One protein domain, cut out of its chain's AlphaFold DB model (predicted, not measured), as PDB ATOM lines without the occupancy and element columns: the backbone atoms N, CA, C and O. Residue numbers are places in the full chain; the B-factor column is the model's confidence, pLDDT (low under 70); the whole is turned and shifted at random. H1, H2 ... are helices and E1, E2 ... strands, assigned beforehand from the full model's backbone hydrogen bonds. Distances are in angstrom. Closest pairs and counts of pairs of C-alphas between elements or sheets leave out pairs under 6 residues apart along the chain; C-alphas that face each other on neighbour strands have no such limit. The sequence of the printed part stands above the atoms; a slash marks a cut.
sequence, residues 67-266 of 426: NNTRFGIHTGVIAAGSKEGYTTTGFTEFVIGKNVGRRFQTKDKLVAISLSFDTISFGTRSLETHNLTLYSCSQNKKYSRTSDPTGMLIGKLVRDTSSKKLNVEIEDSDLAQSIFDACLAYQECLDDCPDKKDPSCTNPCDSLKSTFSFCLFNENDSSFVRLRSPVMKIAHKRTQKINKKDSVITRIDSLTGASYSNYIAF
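This is residues 67 to 266 of the 426 residues of an uncharacterized protein of Fibrobacter sp (UniProt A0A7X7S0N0). Two strongly twisted sheets lie face to face as a sandwich, opening towards one end, where the long helix H2 packs between them on strands of both. There H3 folds back on H2, and the tip of the hairpin E9 and E10 makes one end of the longest axis; the short H1 covers E3 on the side away from the other sheet. The 200 printed residues, mixed in class, hold three named helices and eleven strands in the order E1 E2 E3 E4 E5 H1 E6 E7 H2 H3 E8 E9 E10 E11. One sheet runs E6 E5 E8 E3 E11, the other is branched at E9, and both are antiparallel. The whole is compact, radius of gyration of the C-alphas 18.9 A, spanning 63 by 42 by 28 A.

E1, residues 78 to 83, begins at C-alpha (-47.475, 26.460, -38.807). E2 is 86 to 88, E3 90 to 96 and E4 109 to 119, 30.8 A long. E5 is 132 to 136, H1 139 to 143, E6 152 to 156 and E7 165 to 169. H2, 173 to 191, is 26.2 A long; H3 is 199 to 208. E8, 210 to 218, is 27.0 A long, E9, 222 to 242, 54.7 A and E10, 245 to 255, 29.9 A. E11, 259 to 263, ends at C-alpha (-45.337, 18.342, -43.120).

In the branched sheet, E1 and E10 lie on one side of E9 and E4 on the other side; E9 bends by 59 degrees at residue 239. Pairs within hydrogen-bond range are N 80 and O 225, 3.0 A, for E1 and E9; N 114 and O 233, 2.9 A, for E4 and E9; and N 236 and O 251, 2.9 A, for E9 and E10. E2 is the neighbour of E1, with N 83 and O 86 at 2.9 A, and E7 of E4, with N 115 and O 168 at 2.8 A. In the other sheet the pairs include N 154 and O 134, 2.9 A, for E6 and E5; N 135 and O 215, 2.9 A, for E5 and E8; N 92 and O 214, 2.9 A, for E8 and E3; and N 93 and O 259, 2.8 A, for E3 and E11. The two sheets' best planes are 26 degrees apart. H2 is on both sheets; the C-alphas of Ile 113 of E4 and Ala 176 are its closest to E4, 6.1 A. H2 touches H3 with residues 182 to 190 alone, closest C-alphas Cys 189 and Cys 205, 5.9 A, at a shallow tilt of 17 degrees, opposite ways, a helical hairpin. H1 is on the five-stranded sheet over E3, at a height of 7.4 A. In H2 every O i to N i+4 pair is within hydrogen-bond range; H1 has 0 of 1, with 2 of 2 for O i to N i+3, and H3 has 1 of 6, with 5 of 7.

The C-alphas farthest apart, Asn 67 and Lys 244, are 66.5 A apart. The printed part has no cut; the links E3 to E4 and E4 to E5 are long. Mean pLDDT of the printed part is 76.1, with 64 residues under 70, among them 67 to 77, 120 to 130 and 257 to 266.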
ATOM      1  N   ASN A  67     -39.371   5.752 -47.894       39.41
ATOM      2  CA  ASN A  67     -39.340   5.331 -49.293       39.41
ATOM      3  C   ASN A  67     -38.441   6.233 -50.163       39.41
ATOM      4  O   ASN A  67     -38.452   6.102 -51.386       39.41
ATOM      5  N   ASN A  68     -37.654   7.127 -49.554       36.97
ATOM      6  CA  ASN A  68     -36.750   8.068 -50.221       36.97
ATOM      7  C   ASN A  68     -37.455   9.108 -51.114       36.97
ATOM      8  O   ASN A  68     -36.853   9.681 -52.025       36.97
ATOM      9  N   THR A  69     -38.736   9.361 -50.851       36.06
ATOM     10  CA  THR A  69     -39.520  10.399 -51.526       36.06
ATOM     11  C   THR A  69     -39.245  11.736 -50.827       36.06
ATOM     12  O   THR A  69     -39.287  11.800 -49.596       36.06
ATOM     13  N   ARG A  70     -38.907  12.781 -51.592       37.78
ATOM     14  CA  ARG A  70     -38.439  14.093 -51.103       37.78
ATOM     15  C   ARG A  70     -39.623  15.028 -50.803       37.78
ATOM     16  O   ARG A  70     -40.538  15.118 -51.614       37.78
ATOM     17  N   PHE A  71     -39.632  15.661 -49.621       36.06
ATOM     18  CA  PHE A  71     -40.703  16.575 -49.185       36.06
ATOM     19  C   PHE A  71     -40.206  17.787 -48.397       36.06
ATOM     20  O   PHE A  71     -39.483  17.622 -47.410       36.06
ATOM     21  N   GLY A  72     -40.717  18.963 -48.765       37.59
ATOM     22  CA  GLY A  72     -40.292  20.272 -48.282       37.59
ATOM     23  C   GLY A  72     -40.466  20.488 -46.774       37.59
ATOM     24  O   GLY A  72     -41.569  20.347 -46.251       37.59
ATOM     25  N   ILE A  73     -39.420  20.925 -46.065       34.75
ATOM     26  CA  ILE A  73     -39.526  21.503 -44.717       34.75
ATOM     27  C   ILE A  73     -39.956  22.964 -44.851       34.75
ATOM     28  O   ILE A  73     -39.251  23.783 -45.441       34.75
ATOM     29  N   HIS A  74     -41.087  23.328 -44.250       46.69
ATOM     30  CA  HIS A  74     -41.527  24.725 -44.207       46.69
ATOM     31  C   HIS A  74     -41.088  25.397 -42.912       46.69
ATOM     32  O   HIS A  74     -41.471  24.965 -41.823       46.69
ATOM     33  N   THR A  75     -40.361  26.507 -43.034       43.16
ATOM     34  CA  THR A  75     -40.178  27.464 -41.936       43.16
ATOM     35  C   THR A  75     -40.942  28.755 -42.272       43.16
ATOM     36  O   THR A  75     -41.146  29.066 -43.443       43.16
ATOM     37  N   GLY A  76     -41.452  29.476 -41.267       49.44
ATOM     38  CA  GLY A  76     -42.218  30.729 -41.436       49.44
ATOM     39  C   GLY A  76     -43.713  30.693 -41.055       49.44
ATOM     40  O   GLY A  76     -44.258  31.716 -40.611       49.44
ATOM     41  N   VAL A  77     -44.377  29.537 -41.175       59.41
ATOM     42  CA  VAL A  77     -45.797  29.300 -40.837       59.41
ATOM     43  C   VAL A  77     -45.950  27.941 -40.139       59.41
ATOM     44  O   VAL A  77     -45.134  27.058 -40.366       59.41
ATOM     45  N   ILE A  78     -46.982  27.752 -39.311       70.50
ATOM     46  CA  ILE A  78     -47.475  26.460 -38.807       70.50
ATOM     47  C   ILE A  78     -48.820  26.173 -39.481       70.50
ATOM     48  O   ILE A  78     -49.682  27.044 -39.472       70.50
ATOM     49  N   ALA A  79     -49.028  24.995 -40.048       69.94
ATOM     50  CA  ALA A  79     -50.236  24.643 -40.772       69.94
ATOM     51  C   ALA A  79     -50.799  23.305 -40.279       69.94
ATOM     52  O   ALA A  79     -50.080  22.312 -40.189       69.94
ATOM     53  N   ALA A  80     -52.093  23.293 -39.965       74.00
ATOM     54  CA  ALA A  80     -52.797  22.131 -39.431       74.00
ATOM     55  C   ALA A  80     -54.178  21.980 -40.078       74.00
ATOM     56  O   ALA A  80     -54.875  22.976 -40.296       74.00
ATOM     57  N   GLY A  81     -54.583  20.742 -40.351       71.81
ATOM     58  CA  GLY A  81     -55.888  20.404 -40.924       71.81
ATOM     59  C   GLY A  81     -55.810  19.542 -42.158       71.81
ATOM     60  O   GLY A  81     -54.759  18.980 -42.468       71.81
ATOM     61  N   SER A  82     -56.931  19.469 -42.854       64.31
ATOM     62  CA  SER A  82     -57.090  18.641 -44.035       64.31
ATOM     63  C   SER A  82     -57.958  19.343 -45.074       64.31
ATOM     64  O   SER A  82     -58.828  20.154 -44.753       64.31
ATOM     65  N   LYS A  83     -57.672  19.076 -46.347       58.03
ATOM     66  CA  LYS A  83     -58.431  19.575 -47.497       58.03
ATOM     67  C   LYS A  83     -58.181  18.648 -48.678       58.03
ATOM     68  O   LYS A  83     -57.032  18.327 -48.962       58.03
ATOM     69  N   GLU A  84     -59.241  18.236 -49.369       55.56
ATOM     70  CA  GLU A  84     -59.144  17.480 -50.635       55.56
ATOM     71  C   GLU A  84     -58.262  16.211 -50.537       55.56
ATOM     72  O   GLU A  84     -57.539  15.861 -51.464       55.56
ATOM     73  N   GLY A  85     -58.312  15.509 -49.395       55.25
ATOM     74  CA  GLY A  85     -57.536  14.284 -49.145       55.25
ATOM     75  C   GLY A  85     -56.092  14.509 -48.675       55.25
ATOM     76  O   GLY A  85     -55.408  13.550 -48.324       55.25
ATOM     77  N   TYR A  86     -55.633  15.761 -48.605       53.62
ATOM     78  CA  TYR A  86     -54.345  16.134 -48.024       53.62
ATOM     79  C   TYR A  86     -54.511  16.468 -46.543       53.62
ATOM     80  O   TYR A  86     -55.449  17.174 -46.183       53.62
ATOM     81  N   THR A  87     -53.591  16.005 -45.691       60.00
ATOM     82  CA  THR A  87     -53.601  16.262 -44.239       60.00
ATOM     83  C   THR A  87     -52.251  16.787 -43.769       60.00
ATOM     84  O   THR A  87     -51.210  16.353 -44.260       60.00
ATOM     85  N   THR A  88     -52.270  17.693 -42.791       63.94
ATOM     86  CA  THR A  88     -51.082  18.185 -42.093       63.94
ATOM     87  C   THR A  88     -51.280  18.297 -40.592       63.94
ATOM     88  O   THR A  88     -52.315  18.759 -40.100       63.94
ATOM     89  N   THR A  89     -50.212  17.974 -39.875       69.88
ATOM     90  CA  THR A  89     -50.036  18.308 -38.467       69.88
ATOM     91  C   THR A  89     -49.093  19.500 -38.359       69.88
ATOM     92  O   THR A  89     -47.992  19.486 -38.912       69.88
ATOM     93  N   GLY A  90     -49.500  20.529 -37.618       75.50
ATOM     94  CA  GLY A  90     -48.613  21.651 -37.318       75.50
ATOM     95  C   GLY A  90     -47.689  21.293 -36.158       75.50
ATOM     96  O   GLY A  90     -48.188  20.964 -35.091       75.50
ATOM     97  N   PHE A  91     -46.369  21.365 -36.311       79.00
ATOM     98  CA  PHE A  91     -45.432  21.065 -35.221       79.00
ATOM     99  C   PHE A  91     -44.737  22.332 -34.722       79.00
ATOM    100  O   PHE A  91     -44.277  23.141 -35.526       79.00
ATOM    101  N   THR A  92     -44.596  22.482 -33.406       84.31
ATOM    102  CA  THR A  92     -43.785  23.530 -32.772       84.31
ATOM    103  C   THR A  92     -43.016  22.970 -31.580       84.31
ATOM    104  O   THR A  92     -43.542  22.160 -30.825       84.31
ATOM    105  N   GLU A  93     -41.794  23.439 -31.356       85.56
ATOM    106  CA  GLU A  93     -40.966  23.053 -30.215       85.56
ATOM    107  C   GLU A  93     -40.323  24.275 -29.552       85.56
ATOM    108  O   GLU A  93     -39.898  25.227 -30.209       85.56
ATOM    109  N   PHE A  94     -40.259  24.248 -28.225       85.81
ATOM    110  CA  PHE A  94     -39.633  25.272 -27.401       85.81
ATOM    111  C   PHE A  94     -38.419  24.675 -26.707       85.81
ATOM    112  O   PHE A  94     -38.536  23.673 -26.002       85.81
ATOM    113  N   VAL A  95     -37.266  25.317 -26.880       84.69
ATOM    114  CA  VAL A  95     -36.030  24.934 -26.197       84.69
ATOM    115  C   VAL A  95     -35.817  25.855 -25.000       84.69
ATOM    116  O   VAL A  95     -35.614  27.063 -25.148       84.69
ATOM    117  N   ILE A  96     -35.841  25.274 -23.805       86.31
ATOM    118  CA  ILE A  96     -35.395  25.914 -22.570       86.31
ATOM    119  C   ILE A  96     -33.868  25.882 -22.569       86.31
ATOM    120  O   ILE A  96     -33.260  24.820 -22.669       86.31
ATOM    121  N   GLY A  97     -33.242  27.055 -22.505       81.00
ATOM    122  CA  GLY A  97     -31.791  27.207 -22.595       81.00
ATOM    123  C   GLY A  97     -31.363  28.654 -22.362       81.00
ATOM    124  O   GLY A  97     -32.046  29.395 -21.661       81.00
ATOM    125  N   LYS A  98     -30.279  29.108 -23.009       73.25
ATOM    126  CA  LYS A  98     -29.692  30.455 -22.816       73.25
ATOM    127  C   LYS A  98     -30.712  31.607 -22.842       73.25
ATOM    128  O   LYS A  98     -30.590  32.547 -22.061       73.25
ATOM    129  N   ASN A  99     -31.755  31.513 -23.672       65.75
ATOM    130  CA  ASN A  99     -32.803  32.537 -23.812       65.75
ATOM    131  C   ASN A  99     -33.713  32.700 -22.577       65.75
ATOM    132  O   ASN A  99     -34.390  33.726 -22.446       65.75
ATOM    133  N   VAL A 100     -33.727  31.705 -21.689       69.50
ATOM    134  CA  VAL A 100     -34.453  31.670 -20.408       69.50
ATOM    135  C   VAL A 100     -33.638  32.340 -19.298       69.50
ATOM    136  O   VAL A 100     -34.206  32.874 -18.340       69.50
ATOM    137  N   GLY A 101     -32.311  32.383 -19.461       61.44
ATOM    138  CA  GLY A 101     -31.387  32.934 -18.484       61.44
ATOM    139  C   GLY A 101     -31.746  34.364 -18.080       61.44
ATOM    140  O   GLY A 101     -31.912  35.249 -18.921       61.44
ATOM    141  N   ARG A 102     -31.821  34.586 -16.765       65.75
ATOM    142  CA  ARG A 102     -32.139  35.839 -16.052       65.75
ATOM    143  C   ARG A 102     -33.613  36.246 -16.026       65.75
ATOM    144  O   ARG A 102     -33.932  37.280 -15.435       65.75
ATOM    145  N   ARG A 103     -34.513  35.469 -16.633       82.56
ATOM    146  CA  ARG A 103     -35.960  35.750 -16.580       82.56
ATOM    147  C   ARG A 103     -36.591  35.238 -15.290       82.56
ATOM    148  O   ARG A 103     -37.420  35.935 -14.708       82.56
ATOM    149  N   PHE A 104     -36.116  34.099 -14.794       88.06
ATOM    150  CA  PHE A 104     -36.620  33.407 -13.606       88.06
ATOM    151  C   PHE A 104     -35.685  33.569 -12.395       88.06
ATOM    152  O   PHE A 104     -34.569  34.075 -12.524       88.06
ATOM    153  N   GLN A 105     -36.162  33.189 -11.213       86.81
ATOM    154  CA  GLN A 105     -35.409  33.071  -9.962       86.81
ATOM    155  C   GLN A 105     -35.806  31.767  -9.270       86.81
ATOM    156  O   GLN A 105     -36.976  31.401  -9.292       86.81
ATOM    157  N   THR A 106     -34.872  31.112  -8.580       83.50
ATOM    158  CA  THR A 106     -35.081  29.807  -7.916       83.50
ATOM    159  C   THR A 106     -36.239  29.763  -6.910       83.50
ATOM    160  O   THR A 106     -36.752  28.694  -6.605       83.50
ATOM    161  N   LYS A 107     -36.686  30.916  -6.392       88.75
ATOM    162  CA  LYS A 107     -37.834  31.029  -5.469       88.75
ATOM    163  C   LYS A 107     -39.153  31.405  -6.145       88.75
ATOM    164  O   LYS A 107     -40.149  31.607  -5.441       88.75
ATOM    165  N   ASP A 108     -39.160  31.573  -7.463       92.31
ATOM    166  CA  ASP A 108     -40.389  31.841  -8.196       92.31
ATOM    167  C   ASP A 108     -41.329  30.632  -8.094       92.31
ATOM    168  O   ASP A 108     -40.898  29.486  -7.976       92.31
ATOM    169  N   LYS A 109     -42.638  30.888  -8.124       94.62
ATOM    170  CA  LYS A 109     -43.666  29.837  -8.089       94.62
ATOM    171  C   LYS A 109     -44.541  29.910  -9.322       94.62
ATOM    172  O   LYS A 109     -45.045  30.991  -9.632       94.62
ATOM    173  N   LEU A 110     -44.765  28.776  -9.976       96.44
ATOM    174  CA  LEU A 110     -45.631  28.700 -11.143       96.44
ATOM    175  C   LEU A 110     -47.059  29.163 -10.805       96.44
ATOM    176  O   LEU A 110     -47.578  28.897  -9.720       96.44
ATOM    177  N   VAL A 111     -47.673  29.893 -11.736       96.50
ATOM    178  CA  VAL A 111     -49.099  30.239 -11.715       96.50
ATOM    179  C   VAL A 111     -49.816  29.538 -12.860       96.50
ATOM    180  O   VAL A 111     -50.791  28.847 -12.605       96.50
ATOM    181  N   ALA A 112     -49.341  29.722 -14.093       96.31
ATOM    182  CA  ALA A 112     -49.924  29.112 -15.286       96.31
ATOM    183  C   ALA A 112     -48.928  29.144 -16.451       96.31
ATOM    184  O   ALA A 112     -48.067  30.029 -16.515       96.31
ATOM    185  N   ILE A 113     -49.081  28.225 -17.406       96.00
ATOM    186  CA  ILE A 113     -48.383  28.271 -18.696       96.00
ATOM    187  C   ILE A 113     -49.422  28.272 -19.805       96.00
ATOM    188  O   ILE A 113     -50.333  27.455 -19.812       96.00
ATOM    189  N   SER A 114     -49.270  29.174 -20.768       95.31
ATOM    190  CA  SER A 114     -50.110  29.201 -21.965       95.31
ATOM    191  C   SER A 114     -49.270  29.283 -23.227       95.31
ATOM    192  O   SER A 114     -48.171  29.840 -23.236       95.31
ATOM    193  N   LEU A 115     -49.803  28.744 -24.314       94.38
ATOM    194  CA  LEU A 115     -49.267  28.910 -25.653       94.38
ATOM    195  C   LEU A 115     -50.159  29.857 -26.437       94.38
ATOM    196  O   LEU A 115     -51.383  29.807 -26.346       94.38
ATOM    197  N   SER A 116     -49.526  30.721 -27.220       91.19
ATOM    198  CA  SER A 116     -50.206  31.667 -28.092       91.19
ATOM    199  C   SER A 116     -49.629  31.622 -29.495       91.19
ATOM    200  O   SER A 116     -48.416  31.508 -29.674       91.19
ATOM    201  N   PHE A 117     -50.514  31.731 -30.476       87.44
ATOM    202  CA  PHE A 117     -50.202  31.655 -31.891       87.44
ATOM    203  C   PHE A 117     -50.882  32.811 -32.615       87.44
ATOM    204  O   PHE A 117     -52.080  33.043 -32.437       87.44
ATOM    205  N   ASP A 118     -50.147  33.524 -33.458       81.12
ATOM    206  CA  ASP A 118     -50.750  34.519 -34.334       81.12
ATOM    207  C   ASP A 118     -51.423  33.804 -35.514       81.12
ATOM    208  O   ASP A 118     -50.821  32.946 -36.160       81.12
ATOM    209  N   THR A 119     -52.652  34.183 -35.840       74.00
ATOM    210  CA  THR A 119     -53.355  33.687 -37.032       74.00
ATOM    211  C   THR A 119     -52.899  34.440 -38.278       74.00
ATOM    212  O   THR A 119     -52.681  35.658 -38.249       74.00
ATOM    213  N   ILE A 120     -52.768  33.729 -39.399       65.81
ATOM    214  CA  ILE A 120     -52.534  34.341 -40.711       65.81
ATOM    215  C   ILE A 120     -53.882  34.403 -41.427       65.81
ATOM    216  O   ILE A 120     -54.378  33.397 -41.926       65.81
ATOM    217  N   SER A 121     -54.512  35.581 -41.438       56.22
ATOM    218  CA  SER A 121     -55.800  35.754 -42.115       56.22
ATOM    219  C   SER A 121     -55.589  35.783 -43.627       56.22
ATOM    220  O   SER A 121     -54.989  36.720 -44.149       56.22
ATOM    221  N   PHE A 122     -56.140  34.796 -44.325       46.47
ATOM    222  CA  PHE A 122     -56.495  34.939 -45.734       46.47
ATOM    223  C   PHE A 122     -57.884  35.570 -45.810       46.47
ATOM    224  O   PHE A 122     -58.666  35.450 -44.868       46.47
ATOM    225  N   GLY A 123     -58.157  36.317 -46.877       37.28
ATOM    226  CA  GLY A 123     -59.404  37.058 -47.047       37.28
ATOM    227  C   GLY A 123     -60.663  36.276 -46.636       37.28
ATOM    228  O   GLY A 123     -60.811  35.093 -46.929       37.28
ATOM    229  N   THR A 124     -61.542  36.989 -45.930       33.41
ATOM    230  CA  THR A 124     -62.999  36.793 -45.779       33.41
ATOM    231  C   THR A 124     -63.594  35.475 -45.263       33.41
ATOM    232  O   THR A 124     -64.767  35.510 -44.897       33.41
ATOM    233  N   ARG A 125     -62.881  34.350 -45.113       44.03
ATOM    234  CA  ARG A 125     -63.432  33.193 -44.368       44.03
ATOM    235  C   ARG A 125     -63.188  33.354 -42.869       44.03
ATOM    236  O   ARG A 125     -62.043  33.457 -42.429       44.03
ATOM    237  N   SER A 126     -64.271  33.430 -42.091       46.91
ATOM    238  CA  SER A 126     -64.178  33.624 -40.647       46.91
ATOM    239  C   SER A 126     -63.414  32.452 -40.018       46.91
ATOM    240  O   SER A 126     -63.644  31.283 -40.313       46.91
ATOM    241  N   LEU A 127     -62.463  32.775 -39.142       53.22
ATOM    242  CA  LEU A 127     -61.722  31.809 -38.323       53.22
ATOM    243  C   LEU A 127     -62.627  31.017 -37.356       53.22
ATOM    244  O   LEU A 127     -62.125  30.155 -36.646       53.22
ATOM    245  N   GLU A 128     -63.931  31.299 -37.321       49.81
ATOM    246  CA  GLU A 128     -64.887  30.843 -36.304       49.81
ATOM    247  C   GLU A 128     -65.218  29.347 -36.382       49.81
ATOM    248  O   GLU A 128     -65.795  28.816 -35.440       49.81
ATOM    249  N   THR A 129     -64.824  28.648 -37.450       51.78
ATOM    250  CA  THR A 129     -65.152  27.225 -37.667       51.78
ATOM    251  C   THR A 129     -63.974  26.259 -37.498       51.78
ATOM    252  O   THR A 129     -64.079  25.099 -37.896       51.78
ATOM    253  N   HIS A 130     -62.829  26.704 -36.972       65.50
ATOM    254  CA  HIS A 130     -61.637  25.854 -36.888       65.50
ATOM    255  C   HIS A 130     -61.471  25.243 -35.491       65.50
ATOM    256  O   HIS A 130     -61.131  25.941 -34.537       65.50
ATOM    257  N   ASN A 131     -61.666  23.925 -35.390       76.62
ATOM    258  CA  ASN A 131     -61.421  23.143 -34.177       76.62
ATOM    259  C   ASN A 131     -59.942  22.750 -34.115       76.62
ATOM    260  O   ASN A 131     -59.570  21.633 -34.470       76.62
ATOM    261  N   LEU A 132     -59.097  23.693 -33.699       85.62
ATOM    262  CA  LEU A 132     -57.683  23.425 -33.468       85.62
ATOM    263  C   LEU A 132     -57.460  22.855 -32.070       85.62
ATOM    264  O   LEU A 132     -57.782  23.501 -31.073       85.62
ATOM    265  N   THR A 133     -56.838  21.686 -32.008       89.12
ATOM    266  CA  THR A 133     -56.496  20.994 -30.766       89.12
ATOM    267  C   THR A 133     -54.982  20.820 -30.678       89.12
ATOM    268  O   THR A 133     -54.333  20.436 -31.654       89.12
ATOM    269  N   LEU A 134     -54.409  21.126 -29.512       91.50
ATOM    270  CA  LEU A 134     -52.986  20.984 -29.225       91.50
ATOM    271  C   LEU A 134     -52.721  19.719 -28.415       91.50
ATOM    272  O   LEU A 134     -53.402  19.451 -27.425       91.50
ATOM    273  N   TYR A 135     -51.670  19.001 -28.794       92.38
ATOM    274  CA  TYR A 135     -51.154  17.840 -28.082       92.38
ATOM    275  C   TYR A 135     -49.675  18.049 -27.758       92.38
ATOM    276  O   TYR A 135     -48.937  18.585 -28.585       92.38
ATOM    277  N   SER A 136     -49.217  17.604 -26.591       91.69
ATOM    278  CA  SER A 136     -47.793  17.358 -26.371       91.69
ATOM    279  C   SER A 136     -47.411  16.095 -27.128       91.69
ATOM    280  O   SER A 136     -48.098  15.076 -27.038       91.69
ATOM    281  N   CYS A 137     -46.339  16.170 -27.907       87.12
ATOM    282  CA  CYS A 137     -45.907  15.084 -28.772       87.12
ATOM    283  C   CYS A 137     -44.393  14.884 -28.689       87.12
ATOM    284  O   CYS A 137     -43.651  15.752 -28.236       87.12
ATOM    285  N   SER A 138     -43.919  13.718 -29.116       82.12
ATOM    286  CA  SER A 138     -42.489  13.426 -29.200       82.12
ATOM    287  C   SER A 138     -41.831  14.199 -30.348       82.12
ATOM    288  O   SER A 138     -42.457  14.450 -31.375       82.12
ATOM    289  N   GLN A 139     -40.541  14.530 -30.224       73.25
ATOM    290  CA  GLN A 139     -39.802  15.273 -31.259       73.25
ATOM    291  C   GLN A 139     -39.827  14.597 -32.633       73.25
ATOM    292  O   GLN A 139     -39.874  15.278 -33.645       73.25
ATOM    293  N   ASN A 140     -39.862  13.265 -32.711       67.56
ATOM    294  CA  ASN A 140     -39.979  12.564 -33.995       67.56
ATOM    295  C   ASN A 140     -41.320  12.822 -34.717       67.56
ATOM    296  O   ASN A 140     -41.434  12.533 -35.907       67.56
ATOM    297  N   LYS A 141     -42.332  13.378 -34.033       71.06
ATOM    298  CA  LYS A 141     -43.591  13.822 -34.651       71.06
ATOM    299  C   LYS A 141     -43.425  15.090 -35.465       71.06
ATOM    300  O   LYS A 141     -44.223  15.317 -36.371       71.06
ATOM    301  N   LYS A 142     -42.302  15.783 -35.276       60.69
ATOM    302  CA  LYS A 142     -41.709  16.661 -36.275       60.69
ATOM    303  C   LYS A 142     -41.436  15.932 -37.585       60.69
ATOM    304  O   LYS A 142     -40.758  16.527 -38.364       60.69
ATOM    305  N   TYR A 143     -41.815  14.693 -37.872       54.50
ATOM    306  CA  TYR A 143     -41.718  14.117 -39.226       54.50
ATOM    307  C   TYR A 143     -42.996  13.347 -39.605       54.50
ATOM    308  O   TYR A 143     -43.021  12.591 -40.576       54.50
ATOM    309  N   SER A 144     -44.062  13.492 -38.807       54.78
ATOM    310  CA  SER A 144     -45.293  12.705 -38.919       54.78
ATOM    311  C   SER A 144     -46.244  13.282 -39.963       54.78
ATOM    312  O   SER A 144     -46.433  14.493 -40.033       54.78
ATOM    313  N   ARG A 145     -46.902  12.393 -40.716       52.66
ATOM    314  CA  ARG A 145     -47.946  12.713 -41.714       52.66
ATOM    315  C   ARG A 145     -49.319  12.167 -41.327       52.66
ATOM    316  O   ARG A 145     -50.173  11.931 -42.173       52.66
ATOM    317  N   THR A 146     -49.492  11.858 -40.050       56.66
ATOM    318  CA  THR A 146     -50.697  11.202 -39.558       56.66
ATOM    319  C   THR A 146     -51.740  12.252 -39.220       56.66
ATOM    320  O   THR A 146     -51.437  13.218 -38.526       56.66
ATOM    321  N   SER A 147     -52.986  12.020 -39.622       56.91
ATOM    322  CA  SER A 147     -54.148  12.688 -39.026       56.91
ATOM    323  C   SER A 147     -54.310  12.349 -37.541       56.91
ATOM    324  O   SER A 147     -55.051  13.026 -36.839       56.91
ATOM    325  N   ASP A 148     -53.622  11.303 -37.068       66.00
ATOM    326  CA  ASP A 148     -53.785  10.783 -35.720       66.00
ATOM    327  C   ASP A 148     -53.053  11.640 -34.683       66.00
ATOM    328  O   ASP A 148     -51.813  11.730 -34.714       66.00
ATOM    329  N   PRO A 149     -53.792  12.216 -33.721       68.25
ATOM    330  CA  PRO A 149     -53.204  12.911 -32.597       68.25
ATOM    331  C   PRO A 149     -52.612  11.902 -31.616       68.25
ATOM    332  O   PRO A 149     -53.227  11.478 -30.642       68.25
ATOM    333  N   THR A 150     -51.376  11.493 -31.875       68.06
ATOM    334  CA  THR A 150     -50.589  10.727 -30.911       68.06
ATOM    335  C   THR A 150     -49.912  11.688 -29.941       68.06
ATOM    336  O   THR A 150     -49.107  12.520 -30.371       68.06
ATOM    337  N   GLY A 151     -50.197  11.552 -28.652       80.56
ATOM    338  CA  GLY A 151     -49.629  12.414 -27.624       80.56
ATOM    339  C   GLY A 151     -50.612  12.693 -26.498       80.56
ATOM    340  O   GLY A 151     -51.717  12.157 -26.472       80.56
ATOM    341  N   MET A 152     -50.200  13.548 -25.570       88.56
ATOM    342  CA  MET A 152     -51.057  13.999 -24.480       88.56
ATOM    343  C   MET A 152     -51.872  15.210 -24.927       88.56
ATOM    344  O   MET A 152     -51.297  16.196 -25.383       88.56
ATOM    345  N   LEU A 153     -53.196  15.150 -24.792       91.25
ATOM    346  CA  LEU A 153     -54.069  16.286 -25.080       91.25
ATOM    347  C   LEU A 153     -53.748  17.448 -24.130       91.25
ATOM    348  O   LEU A 153     -53.795  17.278 -22.918       91.25
ATOM    349  N   ILE A 154     -53.456  18.622 -24.693       92.94
ATOM    350  CA  ILE A 154     -53.274  19.864 -23.929       92.94
ATOM    351  C   ILE A 154     -54.582  20.637 -23.860       92.94
ATOM    352  O   ILE A 154     -54.990  21.068 -22.792       92.94
ATOM    353  N   GLY A 155     -55.246  20.815 -25.003       90.12
ATOM    354  CA  GLY A 155     -56.510  21.536 -25.050       90.12
ATOM    355  C   GLY A 155     -56.826  22.115 -26.420       90.12
ATOM    356  O   GLY A 155     -56.046  22.013 -27.370       90.12
ATOM    357  N   LYS A 156     -58.000  22.736 -26.517       90.06
ATOM    358  CA  LYS A 156     -58.455  23.418 -27.732       90.06
ATOM    359  C   LYS A 156     -57.957  24.857 -27.754       90.06
ATOM    360  O   LYS A 156     -57.995  25.555 -26.745       90.06
ATOM    361  N   LEU A 157     -57.512  25.305 -28.923       89.50
ATOM    362  CA  LEU A 157     -57.093  26.680 -29.144       89.50
ATOM    363  C   LEU A 157     -58.322  27.584 -29.199       89.50
ATOM    364  O   LEU A 157     -59.195  27.424 -30.051       89.50
ATOM    365  N   VAL A 158     -58.356  28.576 -28.316       88.12
ATOM    366  CA  VAL A 158     -59.429  29.561 -28.221       88.12
ATOM    367  C   VAL A 158     -58.967  30.878 -28.826       88.12
ATOM    368  O   VAL A 158     -57.870  31.372 -28.547       88.12
ATOM    369  N   ARG A 159     -59.817  31.469 -29.665       81.62
ATOM    370  CA  ARG A 159     -59.572  32.795 -30.228       81.62
ATOM    371  C   ARG A 159     -59.685  33.852 -29.144       81.62
ATOM    372  O   ARG A 159     -60.706  33.966 -28.476       81.62
ATOM    373  N   ASP A 160     -58.650  34.669 -29.034       78.00
ATOM    374  CA  ASP A 160     -58.735  35.907 -28.281       78.00
ATOM    375  C   ASP A 160     -59.576  36.903 -29.083       78.00
ATOM    376  O   ASP A 160     -59.186  37.343 -30.163       78.00
ATOM    377  N   THR A 161     -60.757  37.243 -28.575       69.19
ATOM    378  CA  THR A 161     -61.712  38.142 -29.240       69.19
ATOM    379  C   THR A 161     -61.148  39.543 -29.474       69.19
ATOM    380  O   THR A 161     -61.642  40.261 -30.340       69.19
ATOM    381  N   SER A 162     -60.111  39.932 -28.730       67.81
ATOM    382  CA  SER A 162     -59.460  41.238 -28.837       67.81
ATOM    383  C   SER A 162     -58.261  41.257 -29.791       67.81
ATOM    384  O   SER A 162     -57.744  42.330 -30.106       67.81
ATOM    385  N   SER A 163     -57.810  40.097 -30.281       69.81
ATOM    386  CA  SER A 163     -56.605  40.006 -31.102       69.81
ATOM    387  C   SER A 163     -56.715  38.975 -32.232       69.81
ATOM    388  O   SER A 163     -57.645  38.180 -32.334       69.81
ATOM    389  N   LYS A 164     -55.750  38.986 -33.157       75.44
ATOM    390  CA  LYS A 164     -55.636  37.952 -34.202       75.44
ATOM    391  C   LYS A 164     -54.897  36.714 -33.680       75.44
ATOM    392  O   LYS A 164     -54.108  36.133 -34.422       75.44
ATOM    393  N   LYS A 165     -55.098  36.336 -32.414       83.19
ATOM    394  CA  LYS A 165     -54.363  35.246 -31.762       83.19
ATOM    395  C   LYS A 165     -55.275  34.111 -31.328       83.19
ATOM    396  O   LYS A 165     -56.423  34.322 -30.941       83.19
ATOM    397  N   LEU A 166     -54.718  32.912 -31.371       87.88
ATOM    398  CA  LEU A 166     -55.256  31.729 -30.723       87.88
ATOM    399  C   LEU A 166     -54.412  31.421 -29.492       87.88
ATOM    400  O   LEU A 166     -53.187  31.525 -29.553       87.88
ATOM    401  N   ASN A 167     -55.055  31.036 -28.396       91.56
ATOM    402  CA  ASN A 167     -54.378  30.698 -27.153       91.56
ATOM    403  C   ASN A 167     -54.891  29.370 -26.604       91.56
ATOM    404  O   ASN A 167     -56.047  29.012 -26.809       91.56
ATOM    405  N   VAL A 168     -54.035  28.669 -25.879       93.88
ATOM    406  CA  VAL A 168     -54.397  27.488 -25.095       93.88
ATOM    407  C   VAL A 168     -53.596  27.514 -23.800       93.88
ATOM    408  O   VAL A 168     -52.410  27.849 -23.811       93.88
ATOM    409  N   GLU A 169     -54.246  27.222 -22.683       94.81
ATOM    410  CA  GLU A 169     -53.582  27.044 -21.393       94.81
ATOM    411  C   GLU A 169     -53.187  25.573 -21.230       94.81
ATOM    412  O   GLU A 169     -53.905  24.683 -21.678       94.81
ATOM    413  N   ILE A 170     -52.017  25.314 -20.646       94.25
ATOM    414  CA  ILE A 170     -51.597  23.958 -20.300       94.25
ATOM    415  C   ILE A 170     -52.248  23.619 -18.961       94.25
ATOM    416  O   ILE A 170     -51.734  24.000 -17.913       94.25
ATOM    417  N   GLU A 171     -53.388  22.931 -19.011       90.94
ATOM    418  CA  GLU A 171     -54.124  22.515 -17.806       90.94
ATOM    419  C   GLU A 171     -53.457  21.339 -17.078       90.94
ATOM    420  O   GLU A 171     -53.706  21.123 -15.893       90.94
ATOM    421  N   ASP A 172     -52.587  20.593 -17.765       92.25
ATOM    422  CA  ASP A 172     -51.832  19.509 -17.149       92.25
ATOM    423  C   ASP A 172     -50.760  20.044 -16.190       92.25
ATOM    424  O   ASP A 172     -49.771  20.658 -16.608       92.25
ATOM    425  N   SER A 173     -50.959  19.800 -14.893       91.50
ATOM    426  CA  SER A 173     -50.088  20.324 -13.842       91.50
ATOM    427  C   SER A 173     -48.675  19.763 -13.910       91.50
ATOM    428  O   SER A 173     -47.732  20.494 -13.616       91.50
ATOM    429  N   ASP A 174     -48.514  18.502 -14.307       93.62
ATOM    430  CA  ASP A 174     -47.219  17.821 -14.292       93.62
ATOM    431  C   ASP A 174     -46.335  18.316 -15.440       93.62
ATOM    432  O   ASP A 174     -45.165  18.647 -15.234       93.62
ATOM    433  N   LEU A 175     -46.900  18.467 -16.638       94.00
ATOM    434  CA  LEU A 175     -46.233  19.076 -17.781       94.00
ATOM    435  C   LEU A 175     -45.932  20.553 -17.525       94.00
ATOM    436  O   LEU A 175     -44.818  21.007 -17.799       94.00
ATOM    437  N   ALA A 176     -46.898  21.313 -17.003       94.69
ATOM    438  CA  ALA A 176     -46.692  22.725 -16.699       94.69
ATOM    439  C   ALA A 176     -45.575  22.909 -15.657       94.69
ATOM    440  O   ALA A 176     -44.686  23.747 -15.840       94.69
ATOM    441  N   GLN A 177     -45.571  22.088 -14.603       95.62
ATOM    442  CA  GLN A 177     -44.526  22.101 -13.587       95.62
ATOM    443  C   GLN A 177     -43.179  21.646 -14.161       95.62
ATOM    444  O   GLN A 177     -42.181  22.309 -13.915       95.62
ATOM    445  N   SER A 178     -43.141  20.613 -15.006       95.50
ATOM    446  CA  SER A 178     -41.913  20.150 -15.671       95.50
ATOM    447  C   SER A 178     -41.264  21.237 -16.537       95.50
ATOM    448  O   SER A 178     -40.048  21.439 -16.478       95.50
ATOM    449  N   ILE A 179     -42.062  21.991 -17.302       94.44
ATOM    450  CA  ILE A 179     -41.573  23.142 -18.079       94.44
ATOM    451  C   ILE A 179     -40.991  24.211 -17.150       94.44
ATOM    452  O   ILE A 179     -39.928  24.775 -17.430       94.44
ATOM    453  N   PHE A 180     -41.685  24.508 -16.050       95.44
ATOM    454  CA  PHE A 180     -41.246  25.515 -15.092       95.44
ATOM    455  C   PHE A 180     -39.967  25.100 -14.356       95.44
ATOM    456  O   PHE A 180     -39.032  25.895 -14.268       95.44
ATOM    457  N   ASP A 181     -39.877  23.848 -13.915       94.69
ATOM    458  CA  ASP A 181     -38.705  23.283 -13.246       94.69
ATOM    459  C   ASP A 181     -37.489  23.281 -14.172       94.69
ATOM    460  O   ASP A 181     -36.397  23.649 -13.742       94.69
ATOM    461  N   ALA A 182     -37.666  22.982 -15.463       92.88
ATOM    462  CA  ALA A 182     -36.591  23.113 -16.447       92.88
ATOM    463  C   ALA A 182     -36.083  24.564 -16.552       92.88
ATOM    464  O   ALA A 182     -34.876  24.799 -16.669       92.88
ATOM    465  N   CYS A 183     -36.983  25.553 -16.479       92.38
ATOM    466  CA  CYS A 183     -36.592  26.965 -16.463       92.38
ATOM    467  C   CYS A 183     -35.802  27.324 -15.197       92.38
ATOM    468  O   CYS A 183     -34.811  28.054 -15.287       92.38
ATOM    469  N   LEU A 184     -36.224  26.818 -14.033       92.12
ATOM    470  CA  LEU A 184     -35.548  27.048 -12.757       92.12
ATOM    471  C   LEU A 184     -34.183  26.359 -12.694       92.12
ATOM    472  O   LEU A 184     -33.216  27.014 -12.322       92.12
ATOM    473  N   ALA A 185     -34.080  25.102 -13.122       91.12
ATOM    474  CA  ALA A 185     -32.830  24.344 -13.127       91.12
ATOM    475  C   ALA A 185     -31.771  25.000 -14.025       91.12
ATOM    476  O   ALA A 185     -30.612  25.145 -13.637       91.12
ATOM    477  N   TYR A 186     -32.173  25.469 -15.214       90.19
ATOM    478  CA  TYR A 186     -31.259  26.202 -16.090       90.19
ATOM    479  C   TYR A 186     -30.821  27.532 -15.457       90.19
ATOM    480  O   TYR A 186     -29.659  27.926 -15.562       90.19
ATOM    481  N   GLN A 187     -31.739  28.232 -14.783       88.75
ATOM    482  CA  GLN A 187     -31.436  29.478 -14.084       88.75
ATOM    483  C   GLN A 187     -30.504  29.270 -12.881       88.75
ATOM    484  O   GLN A 187     -29.601  30.080 -12.693       88.75
ATOM    485  N   GLU A 188     -30.704  28.211 -12.101       89.44
ATOM    486  CA  GLU A 188     -29.868  27.845 -10.955       89.44
ATOM    487  C   GLU A 188     -28.425  27.581 -11.397       89.44
ATOM    488  O   GLU A 188     -27.505  28.209 -10.880       89.44
ATOM    489  N   CYS A 189     -28.238  26.799 -12.465       88.88
ATOM    490  CA  CYS A 189     -26.917  26.580 -13.056       88.88
ATOM    491  C   CYS A 189     -26.225  27.894 -13.474       88.88
ATOM    492  O   CYS A 189     -25.026  28.072 -13.271       88.88
ATOM    493  N   LEU A 190     -26.976  28.853 -14.029       86.06
ATOM    494  CA  LEU A 190     -26.431  30.172 -14.374       86.06
ATOM    495  C   LEU A 190     -26.143  31.055 -13.153       86.06
ATOM    496  O   LEU A 190     -25.335  31.981 -13.255       86.06
ATOM    497  N   ASP A 191     -26.846  30.853 -12.041       84.81
ATOM    498  CA  ASP A 191     -26.637  31.595 -10.799       84.81
ATOM    499  C   ASP A 191     -25.397  31.103 -10.044       84.81
ATOM    500  O   ASP A 191     -24.716  31.929  -9.431       84.81
ATOM    501  N   ASP A 192     -25.046  29.825 -10.191       85.81
ATOM    502  CA  ASP A 192     -23.801  29.239  -9.681       85.81
ATOM    503  C   ASP A 192     -22.553  29.725 -10.432       85.81
ATOM    504  O   ASP A 192     -21.425  29.569  -9.954       85.81
ATOM    505  N   CYS A 193     -22.735  30.376 -11.584       82.81
ATOM    506  CA  CYS A 193     -21.641  30.985 -12.322       82.81
ATOM    507  C   CYS A 193     -21.233  32.355 -11.755       82.81
ATOM    508  O   CYS A 193     -22.007  33.316 -11.858       82.81
ATOM    509  N   PRO A 194     -19.990  32.504 -11.245       76.50
ATOM    510  CA  PRO A 194     -19.515  33.765 -10.676       76.50
ATOM    511  C   PRO A 194     -19.418  34.883 -11.723       76.50
ATOM    512  O   PRO A 194     -19.728  36.034 -11.412       76.50
ATOM    513  N   ASP A 195     -19.067  34.551 -12.970       78.81
ATOM    514  CA  ASP A 195     -19.189  35.457 -14.113       78.81
ATOM    515  C   ASP A 195     -20.173  34.901 -15.151       78.81
ATOM    516  O   ASP A 195     -19.867  34.023 -15.955       78.81
ATOM    517  N   LYS A 196     -21.376  35.480 -15.178       70.19
ATOM    518  CA  LYS A 196     -22.445  35.123 -16.126       70.19
ATOM    519  C   LYS A 196     -22.156  35.540 -17.571       70.19
ATOM    520  O   LYS A 196     -23.041  35.390 -18.420       70.19
ATOM    521  N   LYS A 197     -21.014  36.176 -17.841       71.38
ATOM    522  CA  LYS A 197     -20.521  36.474 -19.190       71.38
ATOM    523  C   LYS A 197     -19.438  35.498 -19.637       71.38
ATOM    524  O   LYS A 197     -19.158  35.481 -20.829       71.38
ATOM    525  N   ASP A 198     -18.876  34.701 -18.729       76.44
ATOM    526  CA  ASP A 198     -17.858  33.712 -19.055       76.44
ATOM    527  C   ASP A 198     -18.507  32.493 -19.746       76.44
ATOM    528  O   ASP A 198     -19.295  31.757 -19.129       76.44
ATOM    529  N   PRO A 199     -18.211  32.250 -21.036       75.25
ATOM    530  CA  PRO A 199     -18.730  31.093 -21.754       75.25
ATOM    531  C   PRO A 199     -18.248  29.774 -21.146       75.25
ATOM    532  O   PRO A 199     -18.976  28.788 -21.194       75.25
ATOM    533  N   SER A 200     -17.056  29.737 -20.545       76.94
ATOM    534  CA  SER A 200     -16.505  28.517 -19.947       76.94
ATOM    535  C   SER A 200     -17.308  28.053 -18.729       76.94
ATOM    536  O   SER A 200     -17.452  26.851 -18.517       76.94
ATOM    537  N   CYS A 201     -17.913  28.995 -17.999       78.81
ATOM    538  CA  CYS A 201     -18.814  28.694 -16.892       78.81
ATOM    539  C   CYS A 201     -20.250  28.421 -17.358       78.81
ATOM    540  O   CYS A 201     -20.908  27.508 -16.867       78.81
ATOM    541  N   THR A 202     -20.751  29.190 -18.330       77.81
ATOM    542  CA  THR A 202     -22.165  29.118 -18.742       77.81
ATOM    543  C   THR A 202     -22.470  28.016 -19.763       77.81
ATOM    544  O   THR A 202     -23.599  27.532 -19.813       77.81
ATOM    545  N   ASN A 203     -21.495  27.580 -20.569       79.75
ATOM    546  CA  ASN A 203     -21.676  26.499 -21.546       79.75
ATOM    547  C   ASN A 203     -21.983  25.127 -20.915       79.75
ATOM    548  O   ASN A 203     -22.827  24.430 -21.470       79.75
ATOM    549  N   PRO A 204     -21.392  24.720 -19.773       84.25
ATOM    550  CA  PRO A 204     -21.804  23.512 -19.052       84.25
ATOM    551  C   PRO A 204     -23.313  23.412 -18.776       84.25
ATOM    552  O   PRO A 204     -23.873  22.316 -18.848       84.25
ATOM    553  N   CYS A 205     -23.999  24.541 -18.553       84.44
ATOM    554  CA  CYS A 205     -25.453  24.569 -18.358       84.44
ATOM    555  C   CYS A 205     -26.239  24.131 -19.600       84.44
ATOM    556  O   CYS A 205     -27.398  23.748 -19.482       84.44
ATOM    557  N   ASP A 206     -25.631  24.122 -20.792       82.06
ATOM    558  CA  ASP A 206     -26.289  23.639 -22.008       82.06
ATOM    559  C   ASP A 206     -26.638  22.145 -21.946       82.06
ATOM    560  O   ASP A 206     -27.526  21.712 -22.680       82.06
ATOM    561  N   SER A 207     -26.023  21.382 -21.037       84.25
ATOM    562  CA  SER A 207     -26.427  20.005 -20.720       84.25
ATOM    563  C   SER A 207     -27.837  19.899 -20.117       84.25
ATOM    564  O   SER A 207     -28.462  18.849 -20.224       84.25
ATOM    565  N   LEU A 208     -28.363  20.986 -19.539       85.19
ATOM    566  CA  LEU A 208     -29.710  21.073 -18.962       85.19
ATOM    567  C   LEU A 208     -30.761  21.570 -19.969       85.19
ATOM    568  O   LEU A 208     -31.920  21.787 -19.601       85.19
ATOM    569  N   LYS A 209     -30.380  21.790 -21.237       86.38
ATOM    570  CA  LYS A 209     -31.334  22.198 -22.273       86.38
ATOM    571  C   LYS A 209     -32.446  21.166 -22.384       86.38
ATOM    572  O   LYS A 209     -32.202  19.992 -22.639       86.38
ATOM    573  N   SER A 210     -33.675  21.639 -22.247       88.19
ATOM    574  CA  SER A 210     -34.874  20.805 -22.320       88.19
ATOM    575  C   SER A 210     -35.737  21.267 -23.481       88.19
ATOM    576  O   SER A 210     -35.898  22.470 -23.691       88.19
ATOM    577  N   THR A 211     -36.281  20.326 -24.249       88.19
ATOM    578  CA  THR A 211     -37.127  20.643 -25.406       88.19
ATOM    579  C   THR A 211     -38.541  20.141 -25.181       88.19
ATOM    580  O   THR A 211     -38.748  18.960 -24.919       88.19
ATOM    581  N   PHE A 212     -39.514  21.031 -25.349       91.06
ATOM    582  CA  PHE A 212     -40.935  20.724 -25.236       91.06
ATOM    583  C   PHE A 212     -41.590  20.867 -26.602       91.06
ATOM    584  O   PHE A 212     -41.543  21.938 -27.205       91.06
ATOM    585  N   SER A 213     -42.159  19.774 -27.100       89.88
ATOM    586  CA  SER A 213     -42.709  19.671 -28.453       89.88
ATOM    587  C   SER A 213     -44.228  19.543 -28.424       89.88
ATOM    588  O   SER A 213     -44.794  18.845 -27.578       89.88
ATOM    589  N   PHE A 214     -44.882  20.213 -29.367       90.69
ATOM    590  CA  PHE A 214     -46.330  20.275 -29.474       90.69
ATOM    591  C   PHE A 214     -46.789  20.101 -30.920       90.69
ATOM    592  O   PHE A 214     -46.165  20.601 -31.858       90.69
ATOM    593  N   CYS A 215     -47.918  19.420 -31.073       87.94
ATOM    594  CA  CYS A 215     -48.534  19.094 -32.345       87.94
ATOM    595  C   CYS A 215     -49.962  19.655 -32.390       87.94
ATOM    596  O   CYS A 215     -50.752  19.460 -31.467       87.94
ATOM    597  N   LEU A 216     -50.280  20.362 -33.469       86.38
ATOM    598  CA  LEU A 216     -51.564  20.978 -33.762       86.38
ATOM    599  C   LEU A 216     -52.316  20.144 -34.784       86.38
ATOM    600  O   LEU A 216     -51.807  19.871 -35.874       86.38
ATOM    601  N   PHE A 217     -53.557  19.832 -34.446       83.25
ATOM    602  CA  PHE A 217     -54.488  19.124 -35.308       83.25
ATOM    603  C   PHE A 217     -55.718  19.993 -35.513       83.25
ATOM    604  O   PHE A 217     -56.239  20.566 -34.558       83.25
ATOM    605  N   ASN A 218     -56.167  20.105 -36.758       79.06
ATOM    606  CA  ASN A 218     -57.486  20.635 -37.070       79.06
ATOM    607  C   ASN A 218     -58.329  19.460 -37.562       79.06
ATOM    608  O   ASN A 218     -57.987  18.839 -38.559       79.06
ATOM    609  N   GLU A 219     -59.408  19.164 -36.845       69.00
ATOM    610  CA  GLU A 219     -60.301  18.027 -37.123       69.00
ATOM    611  C   GLU A 219     -61.229  18.276 -38.329       69.00
ATOM    612  O   GLU A 219     -62.077  17.451 -38.652       69.00
ATOM    613  N   ASN A 220     -61.114  19.439 -38.976       67.19
ATOM    614  CA  ASN A 220     -61.952  19.835 -40.097       67.19
ATOM    615  C   ASN A 220     -61.264  19.556 -41.449       67.19
ATOM    616  O   ASN A 220     -60.264  20.196 -41.771       67.19
ATOM    617  N   ASP A 221     -61.886  18.691 -42.258       61.22
ATOM    618  CA  ASP A 221     -61.468  18.292 -43.617       61.22
ATOM    619  C   ASP A 221     -61.718  19.341 -44.719       61.22
ATOM    620  O   ASP A 221     -61.490  19.079 -45.904       61.22
ATOM    621  N   SER A 222     -62.219  20.530 -44.375       64.31
ATOM    622  CA  SER A 222     -62.557  21.566 -45.363       64.31
ATOM    623  C   SER A 222     -61.499  22.659 -45.543       64.31
ATOM    624  O   SER A 222     -61.614  23.459 -46.480       64.31
ATOM    625  N   SER A 223     -60.487  22.739 -44.671       63.53
ATOM    626  CA  SER A 223     -59.472  23.795 -44.735       63.53
ATOM    627  C   SER A 223     -58.220  23.521 -43.900       63.53
ATOM    628  O   SER A 223     -58.230  22.858 -42.863       63.53
ATOM    629  N   PHE A 224     -57.130  24.174 -44.306       66.88
ATOM    630  CA  PHE A 224     -55.927  24.302 -43.494       66.88
ATOM    631  C   PHE A 224     -55.955  25.588 -42.679       66.88
ATOM    632  O   PHE A 224     -56.175  26.677 -43.218       66.88
ATOM    633  N   VAL A 225     -55.648  25.479 -41.389       72.44
ATOM    634  CA  VAL A 225     -55.404  26.642 -40.536       72.44
ATOM    635  C   VAL A 225     -53.930  26.960 -40.536       72.44
ATOM    636  O   VAL A 225     -53.109  26.076 -40.323       72.44
ATOM    637  N   ARG A 226     -53.607  28.239 -40.724       72.69
ATOM    638  CA  ARG A 226     -52.235  28.740 -40.759       72.69
ATOM    639  C   ARG A 226     -51.984  29.683 -39.590       72.69
ATOM    640  O   ARG A 226     -52.675  30.692 -39.419       72.69
ATOM    641  N   LEU A 227     -50.970  29.359 -38.809       75.25
ATOM    642  CA  LEU A 227     -50.533  30.059 -37.613       75.25
ATOM    643  C   LEU A 227     -49.070  30.487 -37.757       75.25
ATOM    644  O   LEU A 227     -48.350  30.012 -38.628       75.25
ATOM    645  N   ARG A 228     -48.600  31.396 -36.913       73.50
ATOM    646  CA  ARG A 228     -47.187  31.790 -36.845       73.50
ATOM    647  C   ARG A 228     -46.832  32.279 -35.452       73.50
ATOM    648  O   ARG A 228     -47.707  32.460 -34.609       73.50
ATOM    649  N   SER A 229     -45.546  32.567 -35.270       76.88
ATOM    650  CA  SER A 229     -45.022  33.198 -34.058       76.88
ATOM    651  C   SER A 229     -45.478  32.469 -32.785       76.88
ATOM    652  O   SER A 229     -46.091  33.102 -31.927       76.88
ATOM    653  N   PRO A 230     -45.248  31.147 -32.661       85.06
ATOM    654  CA  PRO A 230     -45.563  30.440 -31.427       85.06
ATOM    655  C   PRO A 230     -44.822  31.094 -30.250       85.06
ATOM    656  O   PRO A 230     -43.605  31.304 -30.295       85.06
ATOM    657  N   VAL A 231     -45.565  31.441 -29.200       88.00
ATOM    658  CA  VAL A 231     -45.029  32.024 -27.962       88.00
ATOM    659  C   VAL A 231     -45.579  31.260 -26.770       88.00
ATOM    660  O   VAL A 231     -46.797  31.168 -26.611       88.00
ATOM    661  N   MET A 232     -44.684  30.787 -25.907       91.75
ATOM    662  CA  MET A 232     -45.034  30.213 -24.611       91.75
ATOM    663  C   MET A 232     -44.942  31.305 -23.546       91.75
ATOM    664  O   MET A 232     -43.897  31.930 -23.374       91.75
ATOM    665  N   LYS A 233     -46.042  31.561 -22.844       94.00
ATOM    666  CA  LYS A 233     -46.132  32.527 -21.747       94.00
ATOM    667  C   LYS A 233     -46.157  31.772 -20.429       94.00
ATOM    668  O   LYS A 233     -47.028  30.933 -20.222       94.00
ATOM    669  N   ILE A 234     -45.239  32.112 -19.537       94.44
ATOM    670  CA  ILE A 234     -45.107  31.508 -18.216       94.44
ATOM    671  C   ILE A 234     -45.449  32.581 -17.187       94.44
ATOM    672  O   ILE A 234     -44.702  33.546 -17.008       94.44
ATOM    673  N   ALA A 235     -46.600  32.432 -16.541       95.81
ATOM    674  CA  ALA A 235     -47.015  33.263 -15.425       95.81
ATOM    675  C   ALA A 235     -46.466  32.673 -14.123       95.81
ATOM    676  O   ALA A 235     -46.668  31.493 -13.835       95.81
ATOM    677  N   HIS A 236     -45.790  33.489 -13.317       94.81
ATOM    678  CA  HIS A 236     -45.198  33.057 -12.051       94.81
ATOM    679  C   HIS A 236     -45.239  34.158 -10.991       94.81
ATOM    680  O   HIS A 236     -45.337  35.350 -11.294       94.81
ATOM    681  N   LYS A 237     -45.207  33.755  -9.721       94.88
ATOM    682  CA  LYS A 237     -45.126  34.644  -8.560       94.88
ATOM    683  C   LYS A 237     -43.678  34.806  -8.140       94.88
ATOM    684  O   LYS A 237     -43.021  33.819  -7.819       94.88
ATOM    685  N   ARG A 238     -43.241  36.058  -8.019       92.31
ATOM    686  CA  ARG A 238     -41.934  36.433  -7.478       92.31
ATOM    687  C   ARG A 238     -42.093  37.216  -6.189       92.31
ATOM    688  O   ARG A 238     -42.896  38.146  -6.118       92.31
ATOM    689  N   THR A 239     -41.275  36.884  -5.196       88.69
ATOM    690  CA  THR A 239     -41.123  37.718  -3.997       88.69
ATOM    691  C   THR A 239     -39.981  38.701  -4.221       88.69
ATOM    692  O   THR A 239     -38.850  38.288  -4.465       88.69
ATOM    693  N   GLN A 240     -40.260  40.000  -4.138       84.88
ATOM    694  CA  GLN A 240     -39.252  41.050  -4.275       84.88
ATOM    695  C   GLN A 240     -39.358  42.049  -3.122       84.88
ATOM    696  O   GLN A 240     -40.452  42.394  -2.674       84.88
ATOM    697  N   LYS A 241     -38.208  42.549  -2.658       80.81
ATOM    698  CA  LYS A 241     -38.156  43.633  -1.674       80.81
ATOM    699  C   LYS A 241     -38.467  44.966  -2.344       80.81
ATOM    700  O   LYS A 241     -37.649  45.481  -3.103       80.81
ATOM    701  N   ILE A 242     -39.615  45.543  -2.013       78.56
ATOM    702  CA  ILE A 242     -40.011  46.899  -2.404       78.56
ATOM    703  C   ILE A 242     -40.094  47.718  -1.115       78.56
ATOM    704  O   ILE A 242     -40.810  47.352  -0.186       78.56
ATOM    705  N   ASN A 243     -39.312  48.797  -1.010       79.88
ATOM    706  CA  ASN A 243     -39.245  49.635   0.197       79.88
ATOM    707  C   ASN A 243     -39.001  48.834   1.495       79.88
ATOM    708  O   ASN A 243     -39.663  49.052   2.509       79.88
ATOM    709  N   LYS A 244     -38.053  47.882   1.459       77.25
ATOM    710  CA  LYS A 244     -37.707  46.968   2.572       77.25
ATOM    711  C   LYS A 244     -38.840  46.034   3.038       77.25
ATOM    712  O   LYS A 244     -38.652  45.343   4.035       77.25
ATOM    713  N   LYS A 245     -39.972  45.966   2.330       80.31
ATOM    714  CA  LYS A 245     -41.046  44.994   2.568       80.31
ATOM    715  C   LYS A 245     -41.059  43.941   1.468       80.31
ATOM    716  O   LYS A 245     -40.892  44.269   0.292       80.31
ATOM    717  N   ASP A 246     -41.283  42.692   1.852       83.44
ATOM    718  CA  ASP A 246     -41.488  41.616   0.888       83.44
ATOM    719  C   ASP A 246     -42.860  41.792   0.235       83.44
ATOM    720  O   ASP A 246     -43.885  41.882   0.910       83.44
ATOM    721  N   SER A 247     -42.868  41.906  -1.090       86.06
ATOM    722  CA  SER A 247     -44.079  41.992  -1.906       86.06
ATOM    723  C   SER A 247     -44.089  40.837  -2.899       86.06
ATOM    724  O   SER A 247     -43.072  40.554  -3.534       86.06
ATOM    725  N   VAL A 248     -45.237  40.172  -3.035       89.50
ATOM    726  CA  VAL A 248     -45.442  39.108  -4.023       89.50
ATOM    727  C   VAL A 248     -46.078  39.724  -5.262       89.50
ATOM    728  O   VAL A 248     -47.178  40.268  -5.183       89.50
ATOM    729  N   ILE A 249     -45.392  39.638  -6.397       90.62
ATOM    730  CA  ILE A 249     -45.881  40.125  -7.690       90.62
ATOM    731  C   ILE A 249     -46.072  38.954  -8.651       90.62
ATOM    732  O   ILE A 249     -45.276  38.015  -8.650       90.62
ATOM    733  N   THR A 250     -47.097  39.023  -9.496       92.06
ATOM    734  CA  THR A 250     -47.236  38.114 -10.640       92.06
ATOM    735  C   THR A 250     -46.484  38.703 -11.827       92.06
ATOM    736  O   THR A 250     -46.703  39.860 -12.191       92.06
ATOM    737  N   ARG A 251     -45.592  37.919 -12.432       91.62
ATOM    738  CA  ARG A 251     -44.890  38.253 -13.676       91.62
ATOM    739  C   ARG A 251     -45.310  37.281 -14.769       91.62
ATOM    740  O   ARG A 251     -45.706  36.157 -14.478       91.62
ATOM    741  N   ILE A 252     -45.231  37.735 -16.015       91.19
ATOM    742  CA  ILE A 252     -45.478  36.912 -17.197       91.19
ATOM    743  C   ILE A 252     -44.254  37.040 -18.093       91.19
ATOM    744  O   ILE A 252     -43.990  38.115 -18.633       91.19
ATOM    745  N   ASP A 253     -43.522  35.946 -18.255       91.06
ATOM    746  CA  ASP A 253     -42.370  35.864 -19.144       91.06
ATOM    747  C   ASP A 253     -42.750  35.127 -20.428       91.06
ATOM    748  O   ASP A 253     -43.452  34.121 -20.399       91.06
ATOM    749  N   SER A 254     -42.313  35.650 -21.574       86.69
ATOM    750  CA  SER A 254     -42.633  35.086 -22.892       86.69
ATOM    751  C   SER A 254     -41.404  34.458 -23.531       86.69
ATOM    752  O   SER A 254     -40.456  35.165 -23.884       86.69
ATOM    753  N   LEU A 255     -41.424  33.144 -23.714       81.44
ATOM    754  CA  LEU A 255     -40.434  32.424 -24.501       81.44
ATOM    755  C   LEU A 255     -40.824  32.514 -25.977       81.44
ATOM    756  O   LEU A 255     -41.853  31.992 -26.411       81.44
ATOM    757  N   THR A 256     -40.000  33.239 -26.726       72.56
ATOM    758  CA  THR A 256     -40.115  33.441 -28.171       72.56
ATOM    759  C   THR A 256     -39.015  32.659 -28.888       72.56
ATOM    760  O   THR A 256     -38.025  32.266 -28.273       72.56
ATOM    761  N   GLY A 257     -39.175  32.440 -30.195       60.94
ATOM    762  CA  GLY A 257     -38.183  31.708 -30.989       60.94
ATOM    763  C   GLY A 257     -38.316  30.189 -30.893       60.94
ATOM    764  O   GLY A 257     -37.311  29.492 -30.976       60.94
ATOM    765  N   ALA A 258     -39.539  29.682 -30.715       60.72
ATOM    766  CA  ALA A 258     -39.821  28.274 -30.958       60.72
ATOM    767  C   ALA A 258     -39.418  27.905 -32.397       60.72
ATOM    768  O   ALA A 258     -39.685  28.677 -33.327       60.72
ATOM    769  N   SER A 259     -38.800  26.739 -32.585       60.34
ATOM    770  CA  SER A 259     -38.698  26.131 -33.911       60.34
ATOM    771  C   SER A 259     -40.020  25.454 -34.240       60.34
ATOM    772  O   SER A 259     -40.782  25.043 -33.369       60.34
ATOM    773  N   TYR A 260     -40.341  25.388 -35.517       62.62
ATOM    774  CA  TYR A 260     -41.575  24.782 -35.977       62.62
ATOM    775  C   TYR A 260     -41.388  24.285 -37.399       62.62
ATOM    776  O   TYR A 260     -40.474  24.705 -38.110       62.62
ATOM    777  N   SER A 261     -42.238  23.349 -37.781       53.28
ATOM    778  CA  SER A 261     -42.160  22.643 -39.053       53.28
ATOM    779  C   SER A 261     -43.552  22.179 -39.434       53.28
ATOM    780  O   SER A 261     -44.310  21.730 -38.573       53.28
ATOM    781  N   ASN A 262     -43.870  22.255 -40.720       48.81
ATOM    782  CA  ASN A 262     -45.073  21.637 -41.264       48.81
ATOM    783  C   ASN A 262     -44.690  20.538 -42.230       48.81
ATOM    784  O   ASN A 262     -43.734  20.696 -42.988       48.81
ATOM    785  N   TYR A 263     -45.484  19.476 -42.220       47.88
ATOM    786  CA  TYR A 263     -45.337  18.342 -43.120       47.88
ATOM    787  C   TYR A 263     -46.460  18.397 -44.121       47.88
ATOM    788  O   TYR A 263     -47.494  17.754 -43.944       47.88
ATOM    789  N   ILE A 264     -46.276  19.232 -45.140       41.16
ATOM    790  CA  ILE A 264     -47.267  19.383 -46.191       41.16
ATOM    791  C   ILE A 264     -46.598  19.364 -47.544       41.16
ATOM    792  O   ILE A 264     -45.623  20.059 -47.778       41.16
ATOM    793  N   ALA A 265     -47.277  18.662 -48.437       40.34
ATOM    794  CA  ALA A 265     -47.251  18.851 -49.871       40.34
ATOM    795  C   ALA A 265     -46.105  18.208 -50.644       40.34
ATOM    796  O   ALA A 265     -44.947  18.156 -50.243       40.34
ATOM    797  N   PHE A 266     -46.537  17.732 -51.807       37.09
ATOM    798  CA  PHE A 266     -45.729  17.303 -52.925       37.09
ATOM    799  C   PHE A 266     -44.829  18.456 -53.376       37.09
ATOM    800  O   PHE A 266     -45.274  19.601 -53.487       37.09
TER     801      PHE A 266